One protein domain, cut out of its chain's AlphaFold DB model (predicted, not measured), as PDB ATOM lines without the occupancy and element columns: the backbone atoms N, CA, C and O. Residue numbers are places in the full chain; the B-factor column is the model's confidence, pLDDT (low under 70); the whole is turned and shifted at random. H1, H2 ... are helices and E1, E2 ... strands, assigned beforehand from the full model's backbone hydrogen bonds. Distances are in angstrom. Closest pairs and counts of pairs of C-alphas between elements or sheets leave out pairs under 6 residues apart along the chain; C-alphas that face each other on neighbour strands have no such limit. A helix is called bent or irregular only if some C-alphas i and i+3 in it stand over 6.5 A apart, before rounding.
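What this domain is: This is residues 4 to 20, 29 to 89 and 102 to 242 of the 518 residues of an uncharacterized protein of Thioclava sp. DLFJ4-1 (UniProt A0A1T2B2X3). A twisted sheet of five strands is the middle of three layers, with H1 and H2 over one face and the long helix H4, with H3 and H6, over the other. At the E1 edge H6 makes a helical hairpin with H5, and a small sheet, E3 and E4, lies past the end of H2. The printed part has 219 residues, with named elements in the order E1 H1 E2 H2 E3 E4 E5 H3 H4 E6 E7 H5 H6, six helices and seven strands, a mixed class. The large sheet, E1 E5 E7 E6 E2, is antiparallel. The whole is compact, with a radius of gyration of the C-alphas of 18.3 A, and elongated, spanning 60 by 37 by 35 A.

Where its parts are: The sheet's strands are E1, residues 6 to 13, 23.8 A long from C-alpha 6 at (29.189, -33.799, 45.348); E5, 110 to 122, 32.0 A; E7, 169 to 177, 26.2 A; E6, 157 to 164, 21.8 A; and E2, 62 to 65. E5 bends by 65 degrees at residue 119. The helices are H1, 37 to 45; H2, 71 to 82; H3, 123 to 128; H4, 130 to 153, 34.5 A; H5, 189 to 203, 21.0 A; and H6, 212 to 235, 32.1 A, ending at C-alpha 235 (31.509, -30.599, 53.336). H6 is irregular, but only just: C-alphas 232 and 235 are 6.6 A apart. E3, 85 to 89, and E4, 102 to 104, are antiparallel, with N 86 and O 103 2.9 A apart.

How they stand to each other: Within hydrogen-bond range are N 10 and O 114 of E1 and E5, 2.9 A; N 174 and O 115 of E7 and E5, 2.8 A; N 175 and O 160 of the hairpin E6 and E7, 2.8 A; and N 64 and O 161 of E2 and E6, 2.8 A. E5, H3, H4 and E6 form a split strand-helix-strand unit, two same-way strands with E7 between them, its crossover right-handed. H4 runs along the strands over E5 and E7 at a height over the sheet of 8.1 A. On the opposite face, H2 has a height of 8.5 A; H1, on the same face as H2, only just touches it, with 3 pairs of C-alphas within 8 A, the closest Glu 45 and Phe 71, 6.8 A. H3 and H4 touch only at the corner, closest C-alphas Ala 126 and Met 133, 4.7 A. H6 touches H4 at a steep tilt of 44 degrees, closest C-alphas Ala 142 and Val 234, 6.3 A. H5 only grazes the sheet with residues 189 to 191; its closest C-alphas to H6 are Gly 190 and Tyr 219, 4.0 A. In the six helices every O i to N i+4 pair is within hydrogen-bond range.

The domain as a whole: The farthest C-alphas, Ala 128 and Gly 205, are 60.6 A apart. Residues 21 to 28 and 90 to 101 are not printed; the gaps are 15.4 A and 9.1 A between C-alphas. The links H1 to E2 and E7 to H5 are long. Mean pLDDT of the printed part is 90.5; residues 16 to 20 and 29 to 34 are under 70.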
ATOM      1  N   HIS A   4      25.705 -36.873  51.066       85.50
ATOM      2  CA  HIS A   4      27.118 -36.955  50.699       85.50
ATOM      3  C   HIS A   4      27.525 -35.743  49.873       85.50
ATOM      4  O   HIS A   4      26.687 -35.147  49.200       85.50
ATOM      5  N   GLN A   5      28.805 -35.391  49.926       90.56
ATOM      6  CA  GLN A   5      29.331 -34.321  49.095       90.56
ATOM      7  C   GLN A   5      29.260 -34.697  47.616       90.56
ATOM      8  O   GLN A   5      29.489 -35.851  47.234       90.56
ATOM      9  N   PHE A   6      29.017 -33.694  46.783       93.69
ATOM     10  CA  PHE A   6      29.189 -33.799  45.348       93.69
ATOM     11  C   PHE A   6      29.955 -32.579  44.854       93.69
ATOM     12  O   PHE A   6      29.479 -31.452  44.958       93.69
ATOM     13  N   GLY A   7      31.134 -32.836  44.300       94.69
ATOM     14  CA  GLY A   7      31.943 -31.858  43.595       94.69
ATOM     15  C   GLY A   7      32.476 -32.485  42.315       94.69
ATOM     16  O   GLY A   7      32.941 -33.628  42.335       94.69
ATOM     17  N   HIS A   8      32.429 -31.755  41.209       95.38
ATOM     18  CA  HIS A   8      33.042 -32.158  39.944       95.38
ATOM     19  C   HIS A   8      33.748 -30.976  39.296       95.38
ATOM     20  O   HIS A   8      33.273 -29.852  39.390       95.38
ATOM     21  N   VAL A   9      34.855 -31.238  38.606       96.38
ATOM     22  CA  VAL A   9      35.634 -30.224  37.887       96.38
ATOM     23  C   VAL A   9      35.868 -30.694  36.461       96.38
ATOM     24  O   VAL A   9      36.117 -31.874  36.206       96.38
ATOM     25  N   GLU A  10      35.769 -29.778  35.510       95.12
ATOM     26  CA  GLU A  10      35.973 -30.050  34.093       95.12
ATOM     27  C   GLU A  10      36.574 -28.818  33.412       95.12
ATOM     28  O   GLU A  10      36.557 -27.704  33.933       95.12
ATOM     29  N   THR A  11      37.144 -29.019  32.229       95.12
ATOM     30  CA  THR A  11      37.677 -27.929  31.409       95.12
ATOM     31  C   THR A  11      37.161 -28.053  29.986       95.12
ATOM     32  O   THR A  11      37.028 -29.158  29.452       95.12
ATOM     33  N   TRP A  12      36.951 -26.922  29.322       94.00
ATOM     34  CA  TRP A  12      36.295 -26.852  28.019       94.00
ATOM     35  C   TRP A  12      37.135 -26.080  27.011       94.00
ATOM     36  O   TRP A  12      37.801 -25.102  27.350       94.00
ATOM     37  N   SER A  13      37.102 -26.529  25.758       91.75
ATOM     38  CA  SER A  13      37.797 -25.886  24.647       91.75
ATOM     39  C   SER A  13      36.881 -24.964  23.846       91.75
ATOM     40  O   SER A  13      35.658 -25.142  23.817       91.75
ATOM     41  N   GLN A  14      37.478 -23.992  23.148       84.06
ATOM     42  CA  GLN A  14      36.750 -23.072  22.264       84.06
ATOM     43  C   GLN A  14      36.050 -23.836  21.129       84.06
ATOM     44  O   GLN A  14      34.874 -23.626  20.830       84.06
ATOM     45  N   GLN A  15      36.764 -24.780  20.518       78.00
ATOM     46  CA  GLN A  15      36.223 -25.704  19.538       78.00
ATOM     47  C   GLN A  15      36.182 -27.108  20.142       78.00
ATOM     48  O   GLN A  15      37.199 -27.656  20.567       78.00
ATOM     49  N   GLY A  16      34.992 -27.707  20.174       62.94
ATOM     50  CA  GLY A  16      34.828 -29.113  20.536       62.94
ATOM     51  C   GLY A  16      35.587 -29.995  19.541       62.94
ATOM     52  O   GLY A  16      35.789 -29.596  18.392       62.94
ATOM     53  N   ALA A  17      36.010 -31.190  19.958       53.66
ATOM     54  CA  ALA A  17      36.845 -32.062  19.129       53.66
ATOM     55  C   ALA A  17      36.241 -32.282  17.722       53.66
ATOM     56  O   ALA A  17      35.164 -32.868  17.573       53.66
ATOM     57  N   THR A  18      36.938 -31.820  16.680       45.03
ATOM     58  CA  THR A  18      36.561 -32.020  15.273       45.03
ATOM     59  C   THR A  18      36.997 -33.401  14.782       45.03
ATOM     60  O   THR A  18      38.111 -33.846  15.065       45.03
ATOM     61  N   LYS A  19      36.140 -34.095  14.019       43.28
ATOM     62  CA  LYS A  19      36.554 -35.259  13.217       43.28
ATOM     63  C   LYS A  19      37.436 -34.788  12.051       43.28
ATOM     64  O   LYS A  19      37.208 -33.715  11.499       43.28
ATOM     65  N   SER A  20      38.369 -35.636  11.619       36.91
ATOM     66  CA  SER A  20      38.853 -35.596  10.232       36.91
ATOM     67  C   SER A  20      37.641 -35.771   9.301       36.91
ATOM     68  O   SER A  20      36.880 -36.723   9.487       36.91
ATOM     69  N   LYS A  29      34.878 -40.864  23.698       48.50
ATOM     70  CA  LYS A  29      35.030 -42.341  23.580       48.50
ATOM     71  C   LYS A  29      33.889 -43.133  24.250       48.50
ATOM     72  O   LYS A  29      33.698 -44.296  23.926       48.50
ATOM     73  N   ASN A  30      33.150 -42.496  25.156       48.31
ATOM     74  CA  ASN A  30      31.973 -43.011  25.851       48.31
ATOM     75  C   ASN A  30      30.626 -42.716  25.140       48.31
ATOM     76  O   ASN A  30      29.582 -42.915  25.747       48.31
ATOM     77  N   GLY A  31      30.627 -42.208  23.904       52.75
ATOM     78  CA  GLY A  31      29.413 -41.900  23.136       52.75
ATOM     79  C   GLY A  31      28.805 -40.510  23.383       52.75
ATOM     80  O   GLY A  31      27.919 -40.109  22.636       52.75
ATOM     81  N   GLN A  32      29.284 -39.743  24.368       57.06
ATOM     82  CA  GLN A  32      28.693 -38.444  24.729       57.06
ATOM     83  C   GLN A  32      29.136 -37.300  23.811       57.06
ATOM     84  O   GLN A  32      30.271 -37.277  23.344       57.06
ATOM     85  N   ARG A  33      28.280 -36.298  23.598       66.75
ATOM     86  CA  ARG A  33      28.601 -35.086  22.823       66.75
ATOM     87  C   ARG A  33      29.806 -34.339  23.422       66.75
ATOM     88  O   ARG A  33      29.915 -34.190  24.636       66.75
ATOM     89  N   ALA A  34      30.722 -33.864  22.577       67.75
ATOM     90  CA  ALA A  34      31.777 -32.940  22.994       67.75
ATOM     91  C   ALA A  34      31.233 -31.503  23.031       67.75
ATOM     92  O   ALA A  34      30.956 -30.929  21.977       67.75
ATOM     93  N   TRP A  35      31.090 -30.951  24.234       80.75
ATOM     94  CA  TRP A  35      30.632 -29.581  24.467       80.75
ATOM     95  C   TRP A  35      31.749 -28.560  24.233       80.75
ATOM     96  O   TRP A  35      32.928 -28.853  24.458       80.75
ATOM     97  N   ARG A  36      31.369 -27.373  23.756       90.31
ATOM     98  CA  ARG A  36      32.246 -26.197  23.642       90.31
ATOM     99  C   ARG A  36      32.067 -25.299  24.856       90.31
ATOM    100  O   ARG A  36      30.972 -25.271  25.403       90.31
ATOM    101  N   ALA A  37      33.087 -24.508  25.186       93.00
ATOM    102  CA  ALA A  37      33.008 -23.512  26.258       93.00
ATOM    103  C   ALA A  37      31.746 -22.634  26.142       93.00
ATOM    104  O   ALA A  37      30.976 -22.570  27.087       93.00
ATOM    105  N   GLN A  38      31.466 -22.086  24.952       93.00
ATOM    106  CA  GLN A  38      30.266 -21.276  24.709       93.00
ATOM    107  C   GLN A  38      28.965 -22.010  25.064       93.00
ATOM    108  O   GLN A  38      28.116 -21.445  25.726       93.00
ATOM    109  N   GLN A  39      28.832 -23.287  24.691       92.62
ATOM    110  CA  GLN A  39      27.605 -24.048  24.950       92.62
ATOM    111  C   GLN A  39      27.381 -24.295  26.442       92.62
ATOM    112  O   GLN A  39      26.243 -24.370  26.877       92.62
ATOM    113  N   VAL A  40      28.468 -24.438  27.205       93.88
ATOM    114  CA  VAL A  40      28.404 -24.585  28.664       93.88
ATOM    115  C   VAL A  40      27.995 -23.263  29.313       93.88
ATOM    116  O   VAL A  40      27.203 -23.272  30.247       93.88
ATOM    117  N   LEU A  41      28.503 -22.132  28.808       95.94
ATOM    118  CA  LEU A  41      28.085 -20.806  29.271       95.94
ATOM    119  C   LEU A  41      26.613 -20.537  28.939       95.94
ATOM    120  O   LEU A  41      25.876 -20.098  29.809       95.94
ATOM    121  N   ASP A  42      26.180 -20.861  27.722       94.88
ATOM    122  CA  ASP A  42      24.796 -20.678  27.274       94.88
ATOM    123  C   ASP A  42      23.817 -21.559  28.078       94.88
ATOM    124  O   ASP A  42      22.742 -21.103  28.463       94.88
ATOM    125  N   GLU A  43      24.189 -22.805  28.392       93.56
ATOM    126  CA  GLU A  43      23.396 -23.695  29.256       93.56
ATOM    127  C   GLU A  43      23.295 -23.169  30.700       93.56
ATOM    128  O   GLU A  43      22.226 -23.258  31.312       93.56
ATOM    129  N   ALA A  44      24.384 -22.603  31.233       94.25
ATOM    130  CA  ALA A  44      24.448 -22.057  32.590       94.25
ATOM    131  C   ALA A  44      23.781 -20.676  32.736       94.25
ATOM    132  O   ALA A  44      23.281 -20.342  33.801       94.25
ATOM    133  N   GLU A  45      23.743 -19.873  31.675       95.50
ATOM    134  CA  GLU A  45      22.993 -18.612  31.648       95.50
ATOM    135  C   GLU A  45      21.485 -18.840  31.452       95.50
ATOM    136  O   GLU A  45      20.693 -17.932  31.676       95.50
ATOM    137  N   ARG A  46      21.076 -20.048  31.037       94.06
ATOM    138  CA  ARG A  46      19.733 -20.330  30.502       94.06
ATOM    139  C   ARG A  46      19.438 -19.548  29.220       94.06
ATOM    140  O   ARG A  46      18.311 -19.120  28.993       94.06
ATOM    141  N   ALA A  47      20.430 -19.414  28.340       90.88
ATOM    142  CA  ALA A  47      20.206 -18.860  27.011       90.88
ATOM    143  C   ALA A  47      19.153 -19.688  26.250       90.88
ATOM    144  O   ALA A  47      19.073 -20.919  26.376       90.88
ATOM    145  N   GLU A  48      18.340 -19.007  25.445       87.25
ATOM    146  CA  GLU A  48      17.235 -19.626  24.714       87.25
ATOM    147  C   GLU A  48      17.723 -20.809  23.853       87.25
ATOM    148  O   GLU A  48      18.721 -20.721  23.136       87.25
ATOM    149  N   GLY A  49      17.044 -21.958  23.965       86.50
ATOM    150  CA  GLY A  49      17.400 -23.192  23.249       86.50
ATOM    151  C   GLY A  49      18.643 -23.932  23.769       86.50
ATOM    152  O   GLY A  49      19.113 -24.862  23.112       86.50
ATOM    153  N   SER A  50      19.193 -23.537  24.924       86.81
ATOM    154  CA  SER A  50      20.384 -24.170  25.519       86.81
ATOM    155  C   SER A  50      20.095 -24.996  26.780       86.81
ATOM    156  O   SER A  50      21.006 -25.621  27.314       86.81
ATOM    157  N   CYS A  51      18.837 -25.051  27.234       86.94
ATOM    158  CA  CYS A  51      18.422 -25.711  28.481       86.94
ATOM    159  C   CYS A  51      17.160 -26.595  28.334       86.94
ATOM    160  O   CYS A  51      16.344 -26.676  29.245       86.94
ATOM    161  N   ASP A  52      17.011 -27.318  27.217       85.88
ATOM    162  CA  ASP A  52      15.801 -28.103  26.868       85.88
ATOM    163  C   ASP A  52      15.350 -29.143  27.914       85.88
ATOM    164  O   ASP A  52      14.207 -29.598  27.906       85.88
ATOM    165  N   HIS A  53      16.255 -29.575  28.795       84.38
ATOM    166  CA  HIS A  53      15.966 -30.556  29.840       84.38
ATOM    167  C   HIS A  53      15.395 -29.926  31.124       84.38
ATOM    168  O   HIS A  53      14.906 -30.651  31.994       84.38
ATOM    169  N   VAL A  54      15.447 -28.598  31.249       87.00
ATOM    170  CA  VAL A  54      14.921 -27.848  32.392       87.00
ATOM    171  C   VAL A  54      13.473 -27.477  32.092       87.00
ATOM    172  O   VAL A  54      13.185 -26.678  31.209       87.00
ATOM    173  N   LEU A  55      12.531 -28.070  32.831       83.44
ATOM    174  CA  LEU A  55      11.096 -27.916  32.555       83.44
ATOM    175  C   LEU A  55      10.600 -26.470  32.692       83.44
ATOM    176  O   LEU A  55       9.657 -26.075  32.007       83.44
ATOM    177  N   ARG A  56      11.172 -25.711  33.631       85.75
ATOM    178  CA  ARG A  56      10.809 -24.317  33.922       85.75
ATOM    179  C   ARG A  56      12.078 -23.528  34.254       85.75
ATOM    180  O   ARG A  56      12.359 -23.372  35.442       85.75
ATOM    181  N   PRO A  57      12.844 -23.100  33.234       86.44
ATOM    182  CA  PRO A  57      14.092 -22.381  33.443       86.44
ATOM    183  C   PRO A  57      13.874 -21.100  34.245       86.44
ATOM    184  O   PRO A  57      12.902 -20.374  34.021       86.44
ATOM    185  N   ASP A  58      14.785 -20.830  35.172       84.75
ATOM    186  CA  ASP A  58      14.917 -19.518  35.789       84.75
ATOM    187  C   ASP A  58      15.750 -18.636  34.857       84.75
ATOM    188  O   ASP A  58      16.963 -18.793  34.755       84.75
ATOM    189  N   TRP A  59      15.088 -17.719  34.150       83.19
ATOM    190  CA  TRP A  59      15.734 -16.806  33.200       83.19
ATOM    191  C   TRP A  59      16.633 -15.759  33.875       83.19
ATOM    192  O   TRP A  59      17.299 -14.987  33.190       83.19
ATOM    193  N   THR A  60      16.646 -15.715  35.210       84.88
ATOM    194  CA  THR A  60      17.493 -14.825  36.007       84.88
ATOM    195  C   THR A  60      18.334 -15.623  37.003       84.88
ATOM    196  O   THR A  60      18.087 -15.564  38.210       84.88
ATOM    197  N   PRO A  61      19.339 -16.379  36.519       82.94
ATOM    198  CA  PRO A  61      20.213 -17.148  37.388       82.94
ATOM    199  C   PRO A  61      20.856 -16.282  38.479       82.94
ATOM    200  O   PRO A  61      21.269 -15.144  38.243       82.94
ATOM    201  N   GLN A  62      20.995 -16.833  39.686       92.50
ATOM    202  CA  GLN A  62      21.609 -16.113  40.802       92.50
ATOM    203  C   GLN A  62      23.131 -16.148  40.679       92.50
ATOM    204  O   GLN A  62      23.751 -17.190  40.897       92.50
ATOM    205  N   ILE A  63      23.729 -15.002  40.356       96.19
ATOM    206  CA  ILE A  63      25.174 -14.872  40.161       96.19
ATOM    207  C   ILE A  63      25.864 -14.484  41.473       96.19
ATOM    208  O   ILE A  63      25.451 -13.554  42.166       96.19
ATOM    209  N   ILE A  64      26.954 -15.182  41.789       97.06
ATOM    210  CA  ILE A  64      27.958 -14.749  42.761       97.06
ATOM    211  C   ILE A  64      29.138 -14.189  41.956       97.06
ATOM    212  O   ILE A  64      29.822 -14.960  41.273       97.06
ATOM    213  N   PRO A  65      29.364 -12.865  41.983       97.31
ATOM    214  CA  PRO A  65      30.381 -12.236  41.156       97.31
ATOM    215  C   PRO A  65      31.789 -12.570  41.654       97.31
ATOM    216  O   PRO A  65      32.058 -12.593  42.857       97.31
ATOM    217  N   GLY A  66      32.691 -12.813  40.706       96.62
ATOM    218  CA  GLY A  66      34.134 -12.829  40.919       96.62
ATOM    219  C   GLY A  66      34.744 -11.620  40.229       96.62
ATOM    220  O   GLY A  66      34.395 -10.480  40.530       96.62
ATOM    221  N   SER A  67      35.625 -11.864  39.265       96.56
ATOM    222  CA  SER A  67      36.107 -10.811  38.372       96.56
ATOM    223  C   SER A  67      35.121 -10.396  37.276       96.56
ATOM    224  O   SER A  67      35.347  -9.391  36.603       96.56
ATOM    225  N   CYS A  68      34.059 -11.177  37.077       97.38
ATOM    226  CA  CYS A  68      32.964 -10.908  36.152       97.38
ATOM    227  C   CYS A  68      31.648 -10.847  36.948       97.38
ATOM    228  O   CYS A  68      31.377 -11.708  37.788       97.38
ATOM    229  N   GLY A  69      30.821  -9.836  36.682       96.38
ATOM    230  CA  GLY A  69      29.485  -9.668  37.258       96.38
ATOM    231  C   GLY A  69      28.358 -10.244  36.397       96.38
ATOM    232  O   GLY A  69      27.239 -10.400  36.881       96.38
ATOM    233  N   SER A  70      28.638 -10.574  35.135       96.81
ATOM    234  CA  SER A  70      27.661 -11.109  34.181       96.81
ATOM    235  C   SER A  70      28.279 -12.137  33.230       96.81
ATOM    236  O   SER A  70      29.501 -12.226  33.072       96.81
ATOM    237  N   PHE A  71      27.424 -12.911  32.556       96.62
ATOM    238  CA  PHE A  71      27.856 -13.843  31.514       96.62
ATOM    239  C   PHE A  71      28.440 -13.133  30.285       96.62
ATOM    240  O   PHE A  71      29.348 -13.674  29.657       96.62
ATOM    241  N   ASP A  72      28.001 -11.914  29.972       96.62
ATOM    242  CA  ASP A  72      28.588 -11.111  28.893       96.62
ATOM    243  C   ASP A  72      30.026 -10.691  29.210       96.62
ATOM    244  O   ASP A  72      30.917 -10.835  28.369       96.62
ATOM    245  N   GLU A  73      30.286 -10.260  30.447       97.62
ATOM    246  CA  GLU A  73      31.647  -9.983  30.918       97.62
ATOM    247  C   GLU A  73      32.509 -11.250  30.909       97.62
ATOM    248  O   GLU A  73      33.652 -11.216  30.447       97.62
ATOM    249  N   LEU A  74      31.952 -12.392  31.333       97.56
ATOM    250  CA  LEU A  74      32.634 -13.687  31.280       97.56
ATOM    251  C   LEU A  74      32.973 -14.105  29.842       97.56
ATOM    252  O   LEU A  74      34.076 -14.590  29.593       97.56
ATOM    253  N   ARG A  75      32.069 -13.903  28.877       97.00
ATOM    254  CA  ARG A  75      32.323 -14.184  27.454       97.00
ATOM    255  C   ARG A  75      33.418 -13.287  26.895       97.00
ATOM    256  O   ARG A  75      34.331 -13.794  26.243       97.00
ATOM    257  N   ALA A  76      33.378 -11.989  27.193       96.56
ATOM    258  CA  ALA A  76      34.419 -11.051  26.778       96.56
ATOM    259  C   ALA A  76      35.786 -11.427  27.378       96.56
ATOM    260  O   ALA A  76      36.800 -11.467  26.678       96.56
ATOM    261  N   ALA A  77      35.816 -11.781  28.664       96.38
ATOM    262  CA  ALA A  77      37.009 -12.252  29.355       96.38
ATOM    263  C   ALA A  77      37.548 -13.572  28.781       96.38
ATOM    264  O   ALA A  77      38.758 -13.735  28.598       96.38
ATOM    265  N   HIS A  78      36.658 -14.518  28.479       95.81
ATOM    266  CA  HIS A  78      37.009 -15.792  27.858       95.81
ATOM    267  C   HIS A  78      37.586 -15.579  26.458       95.81
ATOM    268  O   HIS A  78      38.618 -16.162  26.121       95.81
ATOM    269  N   GLU A  79      36.994 -14.690  25.659       94.25
ATOM    270  CA  GLU A  79      37.518 -14.329  24.344       94.25
ATOM    271  C   GLU A  79      38.934 -13.743  24.442       94.25
ATOM    272  O   GLU A  79      39.823 -14.155  23.686       94.25
ATOM    273  N   GLN A  80      39.191 -12.853  25.403       92.69
ATOM    274  CA  GLN A  80      40.535 -12.324  25.661       92.69
ATOM    275  C   GLN A  80      41.526 -13.446  26.004       92.69
ATOM    276  O   GLN A  80      42.581 -13.541  25.373       92.69
ATOM    277  N   ALA A  81      41.157 -14.357  26.914       92.56
ATOM    278  CA  ALA A  81      41.986 -15.503  27.290       92.56
ATOM    279  C   ALA A  81      42.295 -16.422  26.088       92.56
ATOM    280  O   ALA A  81      43.419 -16.901  25.925       92.56
ATOM    281  N   THR A  82      41.338 -16.625  25.174       91.38
ATOM    282  CA  THR A  82      41.567 -17.433  23.958       91.38
ATOM    283  C   THR A  82      42.518 -16.773  22.955       91.38
ATOM    284  O   THR A  82      43.133 -17.463  22.136       91.38
ATOM    285  N   ASN A  83      42.660 -15.446  23.006       91.25
ATOM    286  CA  ASN A  83      43.496 -14.669  22.094       91.25
ATOM    287  C   ASN A  83      44.935 -14.467  22.590       91.25
ATOM    288  O   ASN A  83      45.741 -13.879  21.862       91.25
ATOM    289  N   VAL A  84      45.279 -15.000  23.768       89.75
ATOM    290  CA  VAL A  84      46.641 -14.984  24.312       89.75
ATOM    291  C   VAL A  84      47.630 -15.593  23.310       89.75
ATOM    292  O   VAL A  84      47.406 -16.651  22.708       89.75
ATOM    293  N   ILE A  85      48.751 -14.897  23.112       88.81
ATOM    294  CA  ILE A  85      49.839 -15.324  22.232       88.81
ATOM    295  C   ILE A  85      50.947 -15.923  23.090       88.81
ATOM    296  O   ILE A  85      51.627 -15.215  23.828       88.81
ATOM    297  N   GLN A  86      51.177 -17.223  22.935       83.31
ATOM    298  CA  GLN A  86      52.245 -17.928  23.629       83.31
ATOM    299  C   GLN A  86      53.534 -17.939  22.801       83.31
ATOM    300  O   GLN A  86      53.527 -18.032  21.567       83.31
ATOM    301  N   SER A  87      54.658 -17.841  23.508       84.06
ATOM    302  CA  SER A  87      56.001 -17.921  22.940       84.06
ATOM    303  C   SER A  87      56.564 -19.320  23.155       84.06
ATOM    304  O   SER A  87      56.645 -19.790  24.284       84.06
ATOM    305  N   PHE A  88      56.974 -19.981  22.074       80.00
ATOM    306  CA  PHE A  88      57.533 -21.327  22.119       80.00
ATOM    307  C   PHE A  88      58.972 -21.329  21.606       80.00
ATOM    308  O   PHE A  88      59.230 -20.749  20.542       80.00
ATOM    309  N   PRO A  89      59.902 -22.012  22.294       80.69
ATOM    310  CA  PRO A  89      61.221 -22.260  21.744       80.69
ATOM    311  C   PRO A  89      61.085 -23.143  20.500       80.69
ATOM    312  O   PRO A  89      60.406 -24.173  20.507       80.69
ATOM    313  N   LYS A 102      56.077 -17.015  18.155       88.06
ATOM    314  CA  LYS A 102      54.834 -16.527  18.760       88.06
ATOM    315  C   LYS A 102      53.635 -17.138  18.035       88.06
ATOM    316  O   LYS A 102      53.551 -17.044  16.809       88.06
ATOM    317  N   ARG A 103      52.728 -17.797  18.758       85.94
ATOM    318  CA  ARG A 103      51.505 -18.403  18.202       85.94
ATOM    319  C   ARG A 103      50.322 -18.213  19.148       85.94
ATOM    320  O   ARG A 103      50.490 -18.294  20.358       85.94
ATOM    321  N   LYS A 104      49.127 -18.003  18.583       87.38
ATOM    322  CA  LYS A 104      47.867 -18.080  19.339       87.38
ATOM    323  C   LYS A 104      47.654 -19.492  19.888       87.38
ATOM    324  O   LYS A 104      48.165 -20.460  19.308       87.38
ATOM    325  N   LEU A 105      46.857 -19.606  20.952       86.62
ATOM    326  CA  LEU A 105      46.374 -20.904  21.413       86.62
ATOM    327  C   LEU A 105      45.642 -21.638  20.282       86.62
ATOM    328  O   LEU A 105      44.943 -21.064  19.445       86.62
ATOM    329  N   ARG A 106      45.833 -22.954  20.255       86.25
ATOM    330  CA  ARG A 106      45.083 -23.858  19.379       86.25
ATOM    331  C   ARG A 106      43.595 -23.800  19.744       86.25
ATOM    332  O   ARG A 106      43.257 -23.743  20.920       86.25
ATOM    333  N   LYS A 107      42.702 -23.853  18.750       85.44
ATOM    334  CA  LYS A 107      41.240 -23.748  18.963       85.44
ATOM    335  C   LYS A 107      40.664 -24.854  19.857       85.44
ATOM    336  O   LYS A 107      39.595 -24.704  20.432       85.44
ATOM    337  N   ASP A 108      41.353 -25.981  19.955       84.06
ATOM    338  CA  ASP A 108      41.011 -27.109  20.818       84.06
ATOM    339  C   ASP A 108      41.782 -27.098  22.153       84.06
ATOM    340  O   ASP A 108      41.746 -28.085  22.888       84.06
ATOM    341  N   ALA A 109      42.478 -26.004  22.488       89.19
ATOM    342  CA  ALA A 109      42.999 -25.782  23.833       89.19
ATOM    343  C   ALA A 109      41.837 -25.582  24.803       89.19
ATOM    344  O   ALA A 109      40.825 -24.972  24.454       89.19
ATOM    345  N   HIS A 110      41.998 -26.088  26.021       93.88
ATOM    346  CA  HIS A 110      41.043 -25.868  27.095       93.88
ATOM    347  C   HIS A 110      41.248 -24.463  27.663       93.88
ATOM    348  O   HIS A 110      42.322 -24.169  28.181       93.88
ATOM    349  N   THR A 111      40.233 -23.615  27.546       95.50
ATOM    350  CA  THR A 111      40.296 -22.176  27.861       95.50
ATOM    351  C   THR A 111      39.240 -21.736  28.876       95.50
ATOM    352  O   THR A 111      39.286 -20.603  29.331       95.50
ATOM    353  N   LEU A 112      38.300 -22.615  29.243       97.44
ATOM    354  CA  LEU A 112      37.310 -22.373  30.295       97.44
ATOM    355  C   LEU A 112      37.380 -23.489  31.337       97.44
ATOM    356  O   LEU A 112      37.277 -24.669  30.984       97.44
ATOM    357  N   TYR A 113      37.549 -23.122  32.603       98.19
ATOM    358  CA  TYR A 113      37.422 -24.026  33.739       98.19
ATOM    359  C   TYR A 113      35.998 -23.958  34.282       98.19
ATOM    360  O   TYR A 113      35.430 -22.870  34.365       98.19
ATOM    361  N   SER A 114      35.438 -25.104  34.668       97.88
ATOM    362  CA  SER A 114      34.184 -25.143  35.413       97.88
ATOM    363  C   SER A 114      34.244 -26.141  36.558       97.88
ATOM    364  O   SER A 114      34.687 -27.275  36.349       97.88
ATOM    365  N   SER A 115      33.692 -25.781  37.709       97.81
ATOM    366  CA  SER A 115      33.365 -26.729  38.771       97.81
ATOM    367  C   SER A 115      31.874 -26.699  39.088       97.81
ATOM    368  O   SER A 115      31.193 -25.710  38.830       97.81
ATOM    369  N   VAL A 116      31.352 -27.817  39.586       97.56
ATOM    370  CA  VAL A 116      29.954 -27.964  39.994       97.56
ATOM    371  C   VAL A 116      29.911 -28.566  41.382       97.56
ATOM    372  O   VAL A 116      30.480 -29.640  41.595       97.56
ATOM    373  N   PHE A 117      29.198 -27.911  42.292       97.44
ATOM    374  CA  PHE A 117      28.895 -28.442  43.617       97.44
ATOM    375  C   PHE A 117      27.385 -28.594  43.769       97.44
ATOM    376  O   PHE A 117      26.634 -27.682  43.436       97.44
ATOM    377  N   SER A 118      26.933 -29.747  44.260       95.25
ATOM    378  CA  SER A 118      25.507 -30.024  44.459       95.25
ATOM    379  C   SER A 118      25.240 -30.423  45.900       95.25
ATOM    380  O   SER A 118      26.014 -31.166  46.508       95.25
ATOM    381  N   LEU A 119      24.135 -29.917  46.435       93.19
ATOM    382  CA  LEU A 119      23.642 -30.273  47.753       93.19
ATOM    383  C   LEU A 119      22.614 -31.403  47.635       93.19
ATOM    384  O   LEU A 119      21.858 -31.440  46.665       93.19
ATOM    385  N   PRO A 120      22.526 -32.302  48.633       89.88
ATOM    386  CA  PRO A 120      21.480 -33.320  48.724       89.88
ATOM    387  C   PRO A 120      20.151 -32.704  49.203       89.88
ATOM    388  O   PRO A 120      19.522 -33.220  50.123       89.88
ATOM    389  N   ILE A 121      19.784 -31.558  48.632       90.88
ATOM    390  CA  ILE A 121      18.594 -30.770  48.942       90.88
ATOM    391  C   ILE A 121      17.928 -30.439  47.614       90.88
ATOM    392  O   ILE A 121      18.555 -29.876  46.708       90.88
ATOM    393  N   THR A 122      16.648 -30.776  47.492       93.00
ATOM    394  CA  THR A 122      15.895 -30.442  46.286       93.00
ATOM    395  C   THR A 122      15.639 -28.943  46.222       93.00
ATOM    396  O   THR A 122      15.423 -28.279  47.239       93.00
ATOM    397  N   SER A 123      15.578 -28.394  45.012       91.31
ATOM    398  CA  SER A 123      15.255 -26.974  44.854       91.31
ATOM    399  C   SER A 123      13.848 -26.634  45.357       91.31
ATOM    400  O   SER A 123      13.593 -25.511  45.783       91.31
ATOM    401  N   ALA A 124      12.930 -27.608  45.352       91.44
ATOM    402  CA  ALA A 124      11.593 -27.461  45.918       91.44
ATOM    403  C   ALA A 124      11.617 -27.332  47.451       91.44
ATOM    404  O   ALA A 124      10.947 -26.452  47.984       91.44
ATOM    405  N   GLU A 125      12.406 -28.159  48.148       92.19
ATOM    406  CA  GLU A 125      12.586 -28.066  49.607       92.19
ATOM    407  C   GLU A 125      13.204 -26.723  49.999       92.19
ATOM    408  O   GLU A 125      12.673 -26.039  50.870       92.19
ATOM    409  N   ALA A 126      14.272 -26.303  49.312       92.88
ATOM    410  CA  ALA A 126      14.921 -25.023  49.587       92.88
ATOM    411  C   ALA A 126      13.977 -23.830  49.350       92.88
ATOM    412  O   ALA A 126      13.932 -22.911  50.157       92.88
ATOM    413  N   ARG A 127      13.165 -23.844  48.283       91.12
ATOM    414  CA  ARG A 127      12.188 -22.772  48.013       91.12
ATOM    415  C   ARG A 127      11.030 -22.735  49.015       91.12
ATOM    416  O   ARG A 127      10.445 -21.673  49.206       91.12
ATOM    417  N   ALA A 128      10.678 -23.872  49.612       94.88
ATOM    418  CA  ALA A 128       9.599 -23.960  50.592       94.88
ATOM    419  C   ALA A 128       9.998 -23.420  51.977       94.88
ATOM    420  O   ALA A 128       9.122 -22.989  52.726       94.88
ATOM    421  N   ASP A 129      11.292 -23.420  52.309       94.94
ATOM    422  CA  ASP A 129      11.816 -22.976  53.602       94.94
ATOM    423  C   ASP A 129      12.923 -21.911  53.428       94.94
ATOM    424  O   ASP A 129      14.065 -22.242  53.091       94.94
ATOM    425  N   PRO A 130      12.628 -20.622  53.703       95.06
ATOM    426  CA  PRO A 130      13.612 -19.543  53.614       95.06
ATOM    427  C   PRO A 130      14.858 -19.745  54.489       95.06
ATOM    428  O   PRO A 130      15.944 -19.302  54.108       95.06
ATOM    429  N   ALA A 131      14.732 -20.409  55.644       94.38
ATOM    430  CA  ALA A 131      15.875 -20.684  56.512       94.38
ATOM    431  C   ALA A 131      16.795 -21.732  55.874       94.38
ATOM    432  O   ALA A 131      18.010 -21.533  55.822       94.38
ATOM    433  N   LEU A 132      16.215 -22.792  55.302       92.50
ATOM    434  CA  LEU A 132      16.959 -23.801  54.550       92.50
ATOM    435  C   LEU A 132      17.618 -23.207  53.299       92.50
ATOM    436  O   LEU A 132      18.770 -23.529  53.011       92.50
ATOM    437  N   MET A 133      16.941 -22.309  52.572       94.44
ATOM    438  CA  MET A 133      17.542 -21.585  51.443       94.44
ATOM    439  C   MET A 133      18.771 -20.780  51.880       94.44
ATOM    440  O   MET A 133      19.802 -20.807  51.204       94.44
ATOM    441  N   SER A 134      18.689 -20.097  53.026       94.81
ATOM    442  CA  SER A 134      19.815 -19.348  53.591       94.81
ATOM    443  C   SER A 134      20.966 -20.264  54.019       94.81
ATOM    444  O   SER A 134      22.124 -19.923  53.781       94.81
ATOM    445  N   GLU A 135      20.679 -21.428  54.613       93.00
ATOM    446  CA  GLU A 135      21.696 -22.438  54.947       93.00
ATOM    447  C   GLU A 135      22.382 -22.962  53.673       93.00
ATOM    448  O   GLU A 135      23.610 -22.999  53.596       93.00
ATOM    449  N   CYS A 136      21.604 -23.294  52.635       95.00
ATOM    450  CA  CYS A 136      22.122 -23.719  51.330       95.00
ATOM    451  C   CYS A 136      23.033 -22.658  50.712       95.00
ATOM    452  O   CYS A 136      24.116 -22.982  50.225       95.00
ATOM    453  N   ARG A 137      22.624 -21.384  50.768       95.81
ATOM    454  CA  ARG A 137      23.421 -20.266  50.260       95.81
ATOM    455  C   ARG A 137      24.748 -20.125  51.002       95.81
ATOM    456  O   ARG A 137      25.776 -20.025  50.343       95.81
ATOM    457  N   ALA A 138      24.745 -20.200  52.332       95.31
ATOM    458  CA  ALA A 138      25.973 -20.121  53.124       95.31
ATOM    459  C   ALA A 138      26.960 -21.253  52.784       95.31
ATOM    460  O   ALA A 138      28.167 -21.025  52.695       95.31
ATOM    461  N   VAL A 139      26.457 -22.469  52.537       95.44
ATOM    462  CA  VAL A 139      27.301 -23.592  52.095       95.44
ATOM    463  C   VAL A 139      27.841 -23.367  50.679       95.44
ATOM    464  O   VAL A 139      29.007 -23.662  50.422       95.44
ATOM    465  N   PHE A 140      27.047 -22.806  49.762       97.62
ATOM    466  CA  PHE A 140      27.544 -22.432  48.435       97.62
ATOM    467  C   PHE A 140      28.609 -21.339  48.489       97.62
ATOM    468  O   PHE A 140      29.618 -21.471  47.802       97.62
ATOM    469  N   ASP A 141      28.439 -20.317  49.326       97.44
ATOM    470  CA  ASP A 141      29.450 -19.275  49.515       97.44
ATOM    471  C   ASP A 141      30.770 -19.884  50.042       97.44
ATOM    472  O   ASP A 141      31.851 -19.521  49.577       97.44
ATOM    473  N   ALA A 142      30.697 -20.885  50.931       97.19
ATOM    474  CA  ALA A 142      31.870 -21.626  51.402       97.19
ATOM    475  C   ALA A 142      32.535 -22.475  50.297       97.19
ATOM    476  O   ALA A 142      33.762 -22.491  50.195       97.19
ATOM    477  N   PHE A 143      31.755 -23.143  49.435       98.06
ATOM    478  CA  PHE A 143      32.300 -23.839  48.262       98.06
ATOM    479  C   PHE A 143      32.973 -22.877  47.278       98.06
ATOM    480  O   PHE A 143      34.027 -23.201  46.729       98.06
ATOM    481  N   VAL A 144      32.383 -21.697  47.069       98.38
ATOM    482  CA  VAL A 144      32.959 -20.644  46.227       98.38
ATOM    483  C   VAL A 144      34.281 -20.161  46.794       98.38
ATOM    484  O   VAL A 144      35.250 -20.104  46.045       98.38
ATOM    485  N   ALA A 145      34.351 -19.876  48.096       98.00
ATOM    486  CA  ALA A 145      35.588 -19.456  48.749       98.00
ATOM    487  C   ALA A 145      36.696 -20.515  48.613       98.00
ATOM    488  O   ALA A 145      37.779 -20.203  48.126       98.00
ATOM    489  N   PHE A 146      36.394 -21.777  48.942       97.88
ATOM    490  CA  PHE A 146      37.337 -22.894  48.808       97.88
ATOM    491  C   PHE A 146      37.910 -23.009  47.390       97.88
ATOM    492  O   PHE A 146      39.122 -23.105  47.187       97.88
ATOM    493  N   GLU A 147      37.030 -23.010  46.389       97.88
ATOM    494  CA  GLU A 147      37.441 -23.249  45.013       97.88
ATOM    495  C   GLU A 147      38.138 -22.021  44.415       97.88
ATOM    496  O   GLU A 147      39.101 -22.179  43.663       97.88
ATOM    497  N   LYS A 148      37.709 -20.808  44.791       98.06
ATOM    498  CA  LYS A 148      38.369 -19.547  44.439       98.06
ATOM    499  C   LYS A 148      39.811 -19.523  44.935       98.06
ATOM    500  O   LYS A 148      40.705 -19.327  44.116       98.06
ATOM    501  N   ASP A 149      40.042 -19.776  46.224       97.94
ATOM    502  CA  ASP A 149      41.384 -19.750  46.817       97.94
ATOM    503  C   ASP A 149      42.325 -20.719  46.084       97.94
ATOM    504  O   ASP A 149      43.463 -20.385  45.751       97.94
ATOM    505  N   ARG A 150      41.821 -21.911  45.742       97.19
ATOM    506  CA  ARG A 150      42.566 -22.918  44.978       97.19
ATOM    507  C   ARG A 150      42.865 -22.471  43.541       97.19
ATOM    508  O   ARG A 150      43.964 -22.716  43.040       97.19
ATOM    509  N   ILE A 151      41.892 -21.874  42.853       97.81
ATOM    510  CA  ILE A 151      42.053 -21.359  41.485       97.81
ATOM    511  C   ILE A 151      43.103 -20.246  41.459       97.81
ATOM    512  O   ILE A 151      44.006 -20.284  40.621       97.81
ATOM    513  N   GLU A 152      43.010 -19.292  42.381       96.75
ATOM    514  CA  GLU A 152      43.918 -18.144  42.461       96.75
ATOM    515  C   GLU A 152      45.334 -18.583  42.855       96.75
ATOM    516  O   GLU A 152      46.307 -18.145  42.241       96.75
ATOM    517  N   ALA A 153      45.473 -19.547  43.774       96.25
ATOM    518  CA  ALA A 153      46.765 -20.152  44.108       96.25
ATOM    519  C   ALA A 153      47.426 -20.873  42.915       96.25
ATOM    520  O   ALA A 153      48.653 -20.945  42.832       96.25
ATOM    521  N   ALA A 154      46.633 -21.384  41.966       95.19
ATOM    522  CA  ALA A 154      47.128 -21.979  40.724       95.19
ATOM    523  C   ALA A 154      47.480 -20.938  39.635       95.19
ATOM    524  O   ALA A 154      47.964 -21.314  38.562       95.19
ATOM    525  N   GLY A 155      47.268 -19.644  39.905       94.81
ATOM    526  CA  GLY A 155      47.478 -18.537  38.965       94.81
ATOM    527  C   GLY A 155      46.284 -18.260  38.047       94.81
ATOM    528  O   GLY A 155      46.432 -17.558  37.051       94.81
ATOM    529  N   GLY A 156      45.120 -18.837  38.348       96.56
ATOM    530  CA  GLY A 156      43.875 -18.562  37.640       96.56
ATOM    531  C   GLY A 156      43.093 -17.402  38.240       96.56
ATOM    532  O   GLY A 156      43.446 -16.828  39.263       96.56
ATOM    533  N   GLU A 157      41.975 -17.100  37.597       97.00
ATOM    534  CA  GLU A 157      41.053 -16.039  37.974       97.00
ATOM    535  C   GLU A 157      39.651 -16.633  38.131       97.00
ATOM    536  O   GLU A 157      39.081 -17.171  37.172       97.00
ATOM    537  N   PHE A 158      39.086 -16.545  39.339       98.25
ATOM    538  CA  PHE A 158      37.678 -16.860  39.570       98.25
ATOM    539  C   PHE A 158      36.804 -15.799  38.893       98.25
ATOM    540  O   PHE A 158      36.827 -14.625  39.267       98.25
ATOM    541  N   ALA A 159      36.035 -16.215  37.887       98.12
ATOM    542  CA  ALA A 159      35.275 -15.289  37.063       98.12
ATOM    543  C   ALA A 159      33.902 -14.994  37.670       98.12
ATOM    544  O   ALA A 159      33.632 -13.856  38.037       98.12
ATOM    545  N   LEU A 160      33.049 -16.010  37.799       98.38
ATOM    546  CA  LEU A 160      31.759 -15.923  38.487       98.38
ATOM    547  C   LEU A 160      31.262 -17.318  38.857       98.38
ATOM    548  O   LEU A 160      31.741 -18.323  38.324       98.38
ATOM    549  N   ALA A 161      30.254 -17.373  39.722       98.38
ATOM    550  CA  ALA A 161      29.468 -18.572  39.960       98.38
ATOM    551  C   ALA A 161      27.977 -18.315  39.746       98.38
ATOM    552  O   ALA A 161      27.514 -17.189  39.894       98.38
ATOM    553  N   VAL A 162      27.224 -19.362  39.424       97.69
ATOM    554  CA  VAL A 162      25.778 -19.314  39.222       97.69
ATOM    555  C   VAL A 162      25.088 -20.423  40.004       97.69
ATOM    556  O   VAL A 162      25.459 -21.592  39.894       97.69
ATOM    557  N   ILE A 163      24.086 -20.056  40.800       96.31
ATOM    558  CA  ILE A 163      23.239 -20.996  41.534       96.31
ATOM    559  C   ILE A 163      21.994 -21.282  40.699       96.31
ATOM    560  O   ILE A 163      21.233 -20.369  40.370       96.31
ATOM    561  N   HIS A 164      21.753 -22.558  40.423       94.06
ATOM    562  CA  HIS A 164      20.528 -23.022  39.788       94.06
ATOM    563  C   HIS A 164      19.562 -23.561  40.840       94.06
ATOM    564  O   HIS A 164      19.903 -24.417  41.659       94.06
ATOM    565  N   THR A 165      18.330 -23.053  40.794       92.31
ATOM    566  CA  THR A 165      17.219 -23.479  41.665       92.31
ATOM    567  C   THR A 165      16.049 -24.061  40.864       92.31
ATOM    568  O   THR A 165      15.003 -24.398  41.407       92.31
ATOM    569  N   ASP A 166      16.202 -24.158  39.550       91.44
ATOM    570  CA  ASP A 166      15.207 -24.585  38.565       91.44
ATOM    571  C   ASP A 166      15.359 -26.056  38.135       91.44
ATOM    572  O   ASP A 166      14.541 -26.571  37.373       91.44
ATOM    573  N   GLU A 167      16.354 -26.758  38.676       90.19
ATOM    574  CA  GLU A 167      16.570 -28.194  38.482       90.19
ATOM    575  C   GLU A 167      16.189 -29.017  39.724       90.19
ATOM    576  O   GLU A 167      15.722 -28.494  40.737       90.19
ATOM    577  N   ALA A 168      16.375 -30.340  39.657       89.62
ATOM    578  CA  ALA A 168      15.959 -31.265  40.711       89.62
ATOM    579  C   ALA A 168      16.670 -31.038  42.057       89.62
ATOM    580  O   ALA A 168      16.060 -31.237  43.106       89.62
ATOM    581  N   GLN A 169      17.947 -30.657  42.030       91.75
ATOM    582  CA  GLN A 169      18.774 -30.426  43.216       91.75
ATOM    583  C   GLN A 169      19.349 -29.016  43.181       91.75
ATOM    584  O   GLN A 169      19.708 -28.523  42.109       91.75
ATOM    585  N   MET A 170      19.506 -28.418  44.359       94.00
ATOM    586  CA  MET A 170      20.259 -27.180  44.512       94.00
ATOM    587  C   MET A 170      21.717 -27.439  44.131       94.00
ATOM    588  O   MET A 170      22.382 -28.321  44.691       94.00
ATOM    589  N   HIS A 171      22.232 -26.669  43.180       96.19
ATOM    590  CA  HIS A 171      23.623 -26.771  42.766       96.19
ATOM    591  C   HIS A 171      24.155 -25.432  42.257       96.19
ATOM    592  O   HIS A 171      23.398 -24.532  41.890       96.19
ATOM    593  N   ILE A 172      25.478 -25.317  42.261       97.62
ATOM    594  CA  ILE A 172      26.208 -24.136  41.825       97.62
ATOM    595  C   ILE A 172      27.248 -24.536  40.782       97.62
ATOM    596  O   ILE A 172      27.968 -25.520  40.965       97.62
ATOM    597  N   HIS A 173      27.332 -23.765  39.702       97.81
ATOM    598  CA  HIS A 173      28.422 -23.831  38.735       97.81
ATOM    599  C   HIS A 173      29.376 -22.669  38.985       97.81
ATOM    600  O   HIS A 173      28.933 -21.529  39.065       97.81
ATOM    601  N   LEU A 174      30.676 -22.929  39.074       98.38
ATOM    602  CA  LEU A 174      31.698 -21.888  39.102       98.38
ATOM    603  C   LEU A 174      32.471 -21.910  37.794       98.38
ATOM    604  O   LEU A 174      32.763 -22.983  37.263       98.38
ATOM    605  N   PHE A 175      32.867 -20.733  37.327       98.56
ATOM    606  CA  PHE A 175      33.680 -20.554  36.135       98.56
ATOM    607  C   PHE A 175      34.975 -19.830  36.466       98.56
ATOM    608  O   PHE A 175      34.998 -18.872  37.241       98.56
ATOM    609  N   ALA A 176      36.059 -20.277  35.839       98.44
ATOM    610  CA  ALA A 176      37.356 -19.634  35.963       98.44
ATOM    611  C   ALA A 176      38.114 -19.611  34.643       98.44
ATOM    612  O   ALA A 176      37.888 -20.423  33.735       98.44
ATOM    613  N   LEU A 177      39.028 -18.654  34.565       97.94
ATOM    614  CA  LEU A 177      39.860 -18.378  33.408       97.94
ATOM    615  C   LEU A 177      41.322 -18.289  33.839       97.94
ATOM    616  O   LEU A 177      41.638 -18.129  35.011       97.94
ATOM    617  N   ASP A 178      42.219 -18.374  32.868       96.44
ATOM    618  CA  ASP A 178      43.624 -18.017  33.041       96.44
ATOM    619  C   ASP A 178      43.950 -17.018  31.930       96.44
ATOM    620  O   ASP A 178      44.115 -17.404  30.771       96.44
ATOM    621  N   ARG A 179      43.946 -15.719  32.249       91.50
ATOM    622  CA  ARG A 179      44.180 -14.659  31.253       91.50
ATOM    623  C   ARG A 179      45.657 -14.493  30.900       91.50
ATOM    624  O   ARG A 179      45.958 -13.938  29.846       91.50
ATOM    625  N   GLU A 180      46.572 -14.999  31.724       90.88
ATOM    626  CA  GLU A 180      48.010 -14.924  31.459       90.88
ATOM    627  C   GLU A 180      48.455 -16.016  30.487       90.88
ATOM    628  O   GLU A 180      49.137 -15.753  29.493       90.88
ATOM    629  N   ARG A 181      48.051 -17.262  30.752       92.06
ATOM    630  CA  ARG A 181      48.404 -18.424  29.931       92.06
ATOM    631  C   ARG A 181      47.380 -18.666  28.833       92.06
ATOM    632  O   ARG A 181      47.711 -19.333  27.852       92.06
ATOM    633  N   GLY A 182      46.141 -18.212  28.991       92.94
ATOM    634  CA  GLY A 182      44.995 -18.542  28.136       92.94
ATOM    635  C   GLY A 182      44.449 -19.961  28.349       92.94
ATOM    636  O   GLY A 182      43.267 -20.222  28.137       92.94
ATOM    637  N   SER A 183      45.304 -20.904  28.753       93.88
ATOM    638  CA  SER A 183      44.972 -22.315  28.948       93.88
ATOM    639  C   SER A 183      44.688 -22.610  30.415       93.88
ATOM    640  O   SER A 183      45.561 -22.424  31.250       93.88
ATOM    641  N   VAL A 184      43.540 -23.220  30.703       96.69
ATOM    642  CA  VAL A 184      43.101 -23.543  32.076       96.69
ATOM    643  C   VAL A 184      43.503 -24.944  32.551       96.69
ATOM    644  O   VAL A 184      42.998 -25.441  33.556       96.69
ATOM    645  N   ILE A 185      44.365 -25.644  31.808       95.06
ATOM    646  CA  ILE A 185      44.782 -27.014  32.152       95.06
ATOM    647  C   ILE A 185      45.411 -27.082  33.546       95.06
ATOM    648  O   ILE A 185      45.122 -28.020  34.290       95.06
ATOM    649  N   ASP A 186      46.206 -26.074  33.899       94.88
ATOM    650  CA  ASP A 186      46.872 -25.986  35.199       94.88
ATOM    651  C   ASP A 186      45.890 -25.648  36.338       94.88
ATOM    652  O   ASP A 186      46.192 -25.894  37.500       94.88
ATOM    653  N   LEU A 187      44.679 -25.174  36.019       97.38
ATOM    654  CA  LEU A 187      43.631 -24.933  37.015       97.38
ATOM    655  C   LEU A 187      42.887 -26.208  37.405       97.38
ATOM    656  O   LEU A 187      42.232 -26.222  38.441       97.38
ATOM    657  N   HIS A 188      42.946 -27.276  36.607       97.69
ATOM    658  CA  HIS A 188      42.277 -28.535  36.927       97.69
ATOM    659  C   HIS A 188      43.227 -29.461  37.702       97.69
ATOM    660  O   HIS A 188      44.151 -29.984  37.079       97.69
ATOM    661  N   PRO A 189      42.949 -29.825  38.972       97.12
ATOM    662  CA  PRO A 189      43.888 -30.561  39.834       97.12
ATOM    663  C   PRO A 189      44.480 -31.818  39.182       97.12
ATOM    664  O   PRO A 189      45.692 -31.958  39.034       97.12
ATOM    665  N   GLY A 190      43.616 -32.698  38.664       96.44
ATOM    666  CA  GLY A 190      44.061 -33.914  37.980       96.44
ATOM    667  C   GLY A 190      44.882 -33.682  36.702       96.44
ATOM    668  O   GLY A 190      45.786 -34.463  36.404       96.44
ATOM    669  N   ARG A 191      44.579 -32.638  35.919       95.56
ATOM    670  CA  ARG A 191      45.298 -32.350  34.666       95.56
ATOM    671  C   ARG A 191      46.600 -31.598  34.932       95.56
ATOM    672  O   ARG A 191      47.581 -31.889  34.256       95.56
ATOM    673  N   ALA A 192      46.613 -30.720  35.931       95.94
ATOM    674  CA  ALA A 192      47.801 -30.042  36.428       95.94
ATOM    675  C   ALA A 192      48.845 -31.060  36.903       95.94
ATOM    676  O   ALA A 192      49.948 -31.075  36.371       95.94
ATOM    677  N   ALA A 193      48.461 -32.016  37.761       95.19
ATOM    678  CA  ALA A 193      49.363 -33.072  38.235       95.19
ATOM    679  C   ALA A 193      49.971 -33.906  37.090       95.19
ATOM    680  O   ALA A 193      51.155 -34.262  37.106       95.19
ATOM    681  N   PHE A 194      49.171 -34.200  36.059       93.50
ATOM    682  CA  PHE A 194      49.656 -34.873  34.855       93.50
ATOM    683  C   PHE A 194      50.664 -34.009  34.077       93.50
ATOM    684  O   PHE A 194      51.736 -34.497  33.708       93.50
ATOM    685  N   GLU A 195      50.340 -32.739  33.820       91.94
ATOM    686  CA  GLU A 195      51.211 -31.836  33.063       91.94
ATOM    687  C   GLU A 195      52.478 -31.446  33.837       91.94
ATOM    688  O   GLU A 195      53.535 -31.347  33.222       91.94
ATOM    689  N   ASP A 196      52.441 -31.329  35.164       92.88
ATOM    690  CA  ASP A 196      53.627 -31.099  36.000       92.88
ATOM    691  C   ASP A 196      54.617 -32.255  35.911       92.88
ATOM    692  O   ASP A 196      55.801 -32.049  35.622       92.88
ATOM    693  N   SER A 197      54.131 -33.492  36.051       91.94
ATOM    694  CA  SER A 197      54.969 -34.680  35.872       91.94
ATOM    695  C   SER A 197      55.554 -34.742  34.459       91.94
ATOM    696  O   SER A 197      56.741 -35.026  34.265       91.94
ATOM    697  N   ARG A 198      54.745 -34.401  33.451       89.25
ATOM    698  CA  ARG A 198      55.185 -34.348  32.056       89.25
ATOM    699  C   ARG A 198      56.239 -33.263  31.815       89.25
ATOM    700  O   ARG A 198      57.227 -33.539  31.130       89.25
ATOM    701  N   ARG A 199      56.063 -32.059  32.371       90.19
ATOM    702  CA  ARG A 199      57.026 -30.945  32.313       90.19
ATOM    703  C   ARG A 199      58.348 -31.340  32.968       90.19
ATOM    704  O   ARG A 199      59.396 -31.178  32.343       90.19
ATOM    705  N   HIS A 200      58.296 -31.942  34.155       89.31
ATOM    706  CA  HIS A 200      59.471 -32.450  34.862       89.31
ATOM    707  C   HIS A 200      60.219 -33.509  34.036       89.31
ATOM    708  O   HIS A 200      61.413 -33.380  33.770       89.31
ATOM    709  N   LEU A 201      59.516 -34.526  33.527       89.62
ATOM    710  CA  LEU A 201      60.135 -35.569  32.704       89.62
ATOM    711  C   LEU A 201      60.704 -35.024  31.393       89.62
ATOM    712  O   LEU A 201      61.758 -35.481  30.951       89.62
ATOM    713  N   ARG A 202      60.049 -34.036  30.777       87.31
ATOM    714  CA  ARG A 202      60.577 -33.332  29.603       87.31
ATOM    715  C   ARG A 202      61.877 -32.598  29.926       87.31
ATOM    716  O   ARG A 202      62.813 -32.707  29.137       87.31
ATOM    717  N   ALA A 203      61.962 -31.911  31.066       86.81
ATOM    718  CA  ALA A 203      63.188 -31.244  31.509       86.81
ATOM    719  C   ALA A 203      64.344 -32.240  31.712       86.81
ATOM    720  O   ALA A 203      65.486 -31.936  31.379       86.81
ATOM    721  N   CYS A 204      64.043 -33.464  32.149       87.75
ATOM    722  CA  CYS A 204      65.016 -34.553  32.262       87.75
ATOM    723  C   CYS A 204      65.290 -35.310  30.943       87.75
ATOM    724  O   CYS A 204      65.982 -36.326  30.967       87.75
ATOM    725  N   GLY A 205      64.711 -34.907  29.804       85.75
ATOM    726  CA  GLY A 205      64.846 -35.623  28.525       85.75
ATOM    727  C   GLY A 205      64.130 -36.983  28.468       85.75
ATOM    728  O   GLY A 205      64.358 -37.778  27.559       85.75
ATOM    729  N   ARG A 206      63.239 -37.259  29.426       86.44
ATOM    730  CA  ARG A 206      62.550 -38.541  29.638       86.44
ATOM    731  C   ARG A 206      61.041 -38.461  29.412       86.44
ATOM    732  O   ARG A 206      60.306 -39.297  29.915       86.44
ATOM    733  N   GLU A 207      60.539 -37.505  28.631       79.69
ATOM    734  CA  GLU A 207      59.086 -37.349  28.410       79.69
ATOM    735  C   GLU A 207      58.403 -38.658  27.961       79.69
ATOM    736  O   GLU A 207      57.308 -38.979  28.414       79.69
ATOM    737  N   ARG A 208      59.079 -39.462  27.127       80.06
ATOM    738  CA  ARG A 208      58.563 -40.753  26.639       80.06
ATOM    739  C   ARG A 208      58.421 -41.828  27.723       80.06
ATOM    740  O   ARG A 208      57.816 -42.856  27.445       80.06
ATOM    741  N   SER A 209      58.967 -41.625  28.926       81.06
ATOM    742  CA  SER A 209      58.819 -42.573  30.034       81.06
ATOM    743  C   SER A 209      57.535 -42.382  30.839       81.06
ATOM    744  O   SER A 209      57.254 -43.217  31.696       81.06
ATOM    745  N   LEU A 210      56.757 -41.317  30.598       86.62
ATOM    746  CA  LEU A 210      55.445 -41.171  31.226       86.62
ATOM    747  C   LEU A 210      54.450 -42.102  30.530       86.62
ATOM    748  O   LEU A 210      53.905 -41.774  29.474       86.62
ATOM    749  N   SER A 211      54.232 -43.283  31.107       87.62
ATOM    750  CA  SER A 211      53.199 -44.186  30.607       87.62
ATOM    751  C   SER A 211      51.811 -43.590  30.835       87.62
ATOM    752  O   SER A 211      51.589 -42.764  31.725       87.62
ATOM    753  N   LYS A 212      50.847 -44.038  30.031       87.00
ATOM    754  CA  LYS A 212      49.452 -43.626  30.185       87.00
ATOM    755  C   LYS A 212      48.911 -44.030  31.559       87.00
ATOM    756  O   LYS A 212      48.188 -43.263  32.179       87.00
ATOM    757  N   GLU A 213      49.283 -45.209  32.043       89.44
ATOM    758  CA  GLU A 213      48.868 -45.747  33.337       89.44
ATOM    759  C   GLU A 213      49.411 -44.904  34.497       89.44
ATOM    760  O   GLU A 213      48.678 -44.631  35.447       89.44
ATOM    761  N   ALA A 214      50.668 -44.455  34.404       89.44
ATOM    762  CA  ALA A 214      51.265 -43.556  35.386       89.44
ATOM    763  C   ALA A 214      50.553 -42.194  35.391       89.44
ATOM    764  O   ALA A 214      50.225 -41.674  36.455       89.44
ATOM    765  N   GLY A 215      50.233 -41.661  34.210       89.94
ATOM    766  CA  GLY A 215      49.453 -40.433  34.083       89.94
ATOM    767  C   GLY A 215      48.038 -40.540  34.661       89.94
ATOM    768  O   GLY A 215      47.614 -39.680  35.429       89.94
ATOM    769  N   ASP A 216      47.324 -41.626  34.351       91.75
ATOM    770  CA  ASP A 216      45.987 -41.899  34.894       91.75
ATOM    771  C   ASP A 216      46.019 -42.067  36.423       91.75
ATOM    772  O   ASP A 216      45.038 -41.745  37.099       91.75
ATOM    773  N   LYS A 217      47.119 -42.592  36.980       94.25
ATOM    774  CA  LYS A 217      47.323 -42.709  38.429       94.25
ATOM    775  C   LYS A 217      47.461 -41.329  39.078       94.25
ATOM    776  O   LYS A 217      46.687 -41.046  39.986       94.25
ATOM    777  N   LEU A 218      48.340 -40.471  38.554       95.12
ATOM    778  CA  LEU A 218      48.536 -39.098  39.042       95.12
ATOM    779  C   LEU A 218      47.238 -38.289  39.002       95.12
ATOM    780  O   LEU A 218      46.864 -37.663  39.988       95.12
ATOM    781  N   TYR A 219      46.504 -38.373  37.889       95.25
ATOM    782  CA  TYR A 219      45.202 -37.721  37.760       95.25
ATOM    783  C   TYR A 219      44.238 -38.172  38.864       95.25
ATOM    784  O   TYR A 219      43.584 -37.353  39.502       95.25
ATOM    785  N   LYS A 220      44.120 -39.488  39.092       95.25
ATOM    786  CA  LYS A 220      43.198 -40.041  40.097       95.25
ATOM    787  C   LYS A 220      43.615 -39.700  41.520       95.25
ATOM    788  O   LYS A 220      42.735 -39.539  42.350       95.25
ATOM    789  N   GLU A 221      44.910 -39.656  41.805       96.69
ATOM    790  CA  GLU A 221      45.434 -39.278  43.119       96.69
ATOM    791  C   GLU A 221      45.128 -37.810  43.410       96.69
ATOM    792  O   GLU A 221      44.419 -37.545  44.374       96.69
ATOM    793  N   ALA A 222      45.476 -36.897  42.501       97.38
ATOM    794  CA  ALA A 222      45.163 -35.475  42.650       97.38
ATOM    795  C   ALA A 222      43.650 -35.196  42.732       97.38
ATOM    796  O   ALA A 222      43.205 -34.332  43.479       97.38
ATOM    797  N   MET A 223      42.819 -35.946  41.998       96.81
ATOM    798  CA  MET A 223      41.360 -35.812  42.102       96.81
ATOM    799  C   MET A 223      40.775 -36.399  43.394       96.81
ATOM    800  O   MET A 223      39.673 -36.007  43.778       96.81
ATOM    801  N   ARG A 224      41.452 -37.357  44.043       95.12
ATOM    802  CA  ARG A 224      41.053 -37.840  45.376       95.12
ATOM    803  C   ARG A 224      41.417 -36.817  46.436       95.12
ATOM    804  O   ARG A 224      40.541 -36.485  47.216       95.12
ATOM    805  N   GLU A 225      42.638 -36.299  46.376       96.56
ATOM    806  CA  GLU A 225      43.130 -35.247  47.265       96.56
ATOM    807  C   GLU A 225      42.235 -34.007  47.190       96.56
ATOM    808  O   GLU A 225      41.681 -33.611  48.202       96.56
ATOM    809  N   TRP A 226      41.902 -33.520  45.987       97.50
ATOM    810  CA  TRP A 226      40.951 -32.407  45.830       97.50
ATOM    811  C   TRP A 226      39.581 -32.672  46.485       97.50
ATOM    812  O   TRP A 226      38.969 -31.775  47.057       97.50
ATOM    813  N   GLN A 227      39.076 -33.908  46.414       95.88
ATOM    814  CA  GLN A 227      37.824 -34.278  47.080       95.88
ATOM    815  C   GLN A 227      37.978 -34.400  48.605       95.88
ATOM    816  O   GLN A 227      36.998 -34.190  49.321       95.88
ATOM    817  N   ASP A 228      39.155 -34.790  49.095       94.94
ATOM    818  CA  ASP A 228      39.477 -34.852  50.523       94.94
ATOM    819  C   ASP A 228      39.604 -33.427  51.093       94.94
ATOM    820  O   ASP A 228      38.978 -33.124  52.105       94.94
ATOM    821  N   ASP A 229      40.273 -32.521  50.380       96.94
ATOM    822  CA  ASP A 229      40.391 -31.104  50.743       96.94
ATOM    823  C   ASP A 229      39.024 -30.411  50.776       96.94
ATOM    824  O   ASP A 229      38.685 -29.740  51.751       96.94
ATOM    825  N   LEU A 230      38.193 -30.633  49.748       95.75
ATOM    826  CA  LEU A 230      36.810 -30.144  49.701       95.75
ATOM    827  C   LEU A 230      36.005 -30.612  50.921       95.75
ATOM    828  O   LEU A 230      35.186 -29.869  51.471       95.75
ATOM    829  N   TYR A 231      36.221 -31.864  51.331       92.25
ATOM    830  CA  TYR A 231      35.530 -32.435  52.473       92.25
ATOM    831  C   TYR A 231      35.939 -31.770  53.778       92.25
ATOM    832  O   TYR A 231      35.069 -31.331  54.532       92.25
ATOM    833  N   GLU A 232      37.243 -31.696  54.032       92.81
ATOM    834  CA  GLU A 232      37.781 -31.142  55.271       92.81
ATOM    835  C   GLU A 232      37.477 -29.648  55.404       92.81
ATOM    836  O   GLU A 232      37.124 -29.201  56.496       92.81
ATOM    837  N   ALA A 233      37.554 -28.897  54.302       92.50
ATOM    838  CA  ALA A 233      37.333 -27.455  54.295       92.50
ATOM    839  C   ALA A 233      35.850 -27.066  54.385       92.50
ATOM    840  O   ALA A 233      35.516 -26.112  55.087       92.50
ATOM    841  N   VAL A 234      34.951 -27.784  53.693       92.56
ATOM    842  CA  VAL A 234      33.544 -27.359  53.552       92.56
ATOM    843  C   VAL A 234      32.558 -28.459  53.933       92.56
ATOM    844  O   VAL A 234      31.756 -28.285  54.855       92.56
ATOM    845  N   SER A 235      32.596 -29.609  53.255       87.12
ATOM    846  CA  SER A 235      31.509 -30.599  53.336       87.12
ATOM    847  C   SER A 235      31.295 -31.150  54.748       87.12
ATOM    848  O   SER A 235      30.148 -31.310  55.175       87.12
ATOM    849  N   ARG A 236      32.380 -31.395  55.496       85.69
ATOM    850  CA  ARG A 236      32.343 -31.866  56.889       85.69
ATOM    851  C   ARG A 236      31.589 -30.888  57.788       85.69
ATOM    852  O   ARG A 236      30.780 -31.308  58.613       85.69
ATOM    853  N   HIS A 237      31.816 -29.590  57.598       85.94
ATOM    854  CA  HIS A 237      31.179 -28.523  58.372       85.94
ATOM    855  C   HIS A 237      29.701 -28.329  57.999       85.94
ATOM    856  O   HIS A 237      28.900 -27.958  58.852       85.94
ATOM    857  N   ALA A 238      29.315 -28.678  56.768       83.94
ATOM    858  CA  ALA A 238      27.923 -28.711  56.311       83.94
ATOM    859  C   ALA A 238      27.154 -29.997  56.714       83.94
ATOM    860  O   ALA A 238      25.965 -30.150  56.402       83.94
ATOM    861  N   GLY A 239      27.809 -30.945  57.399       83.25
ATOM    862  CA  GLY A 239      27.234 -32.239  57.791       83.25
ATOM    863  C   GLY A 239      27.117 -33.258  56.650       83.25
ATOM    864  O   GLY A 239      26.419 -34.264  56.785       83.25
ATOM    865  N   LEU A 240      27.784 -33.014  55.521       83.88
ATOM    866  CA  LEU A 240      27.829 -33.929  54.384       83.88
ATOM    867  C   LEU A 240      28.905 -34.991  54.604       83.88
ATOM    868  O   LEU A 240      29.952 -34.721  55.180       83.88
ATOM    869  N   LEU A 241      28.673 -36.201  54.100       79.50
ATOM    870  CA  LEU A 241      29.639 -37.295  54.144       79.50
ATOM    871  C   LEU A 241      30.622 -37.228  52.969       79.50
ATOM    872  O   LEU A 241      30.230 -36.976  51.828       79.50
ATOM    873  N   ARG A 242      31.893 -37.558  53.230       84.56
ATOM    874  CA  ARG A 242      32.952 -37.656  52.210       84.56
ATOM    875  C   ARG A 242      32.633 -38.682  51.128       84.56
ATOM    876  O   ARG A 242      32.893 -38.469  49.942       84.56
TER     877      ARG A 242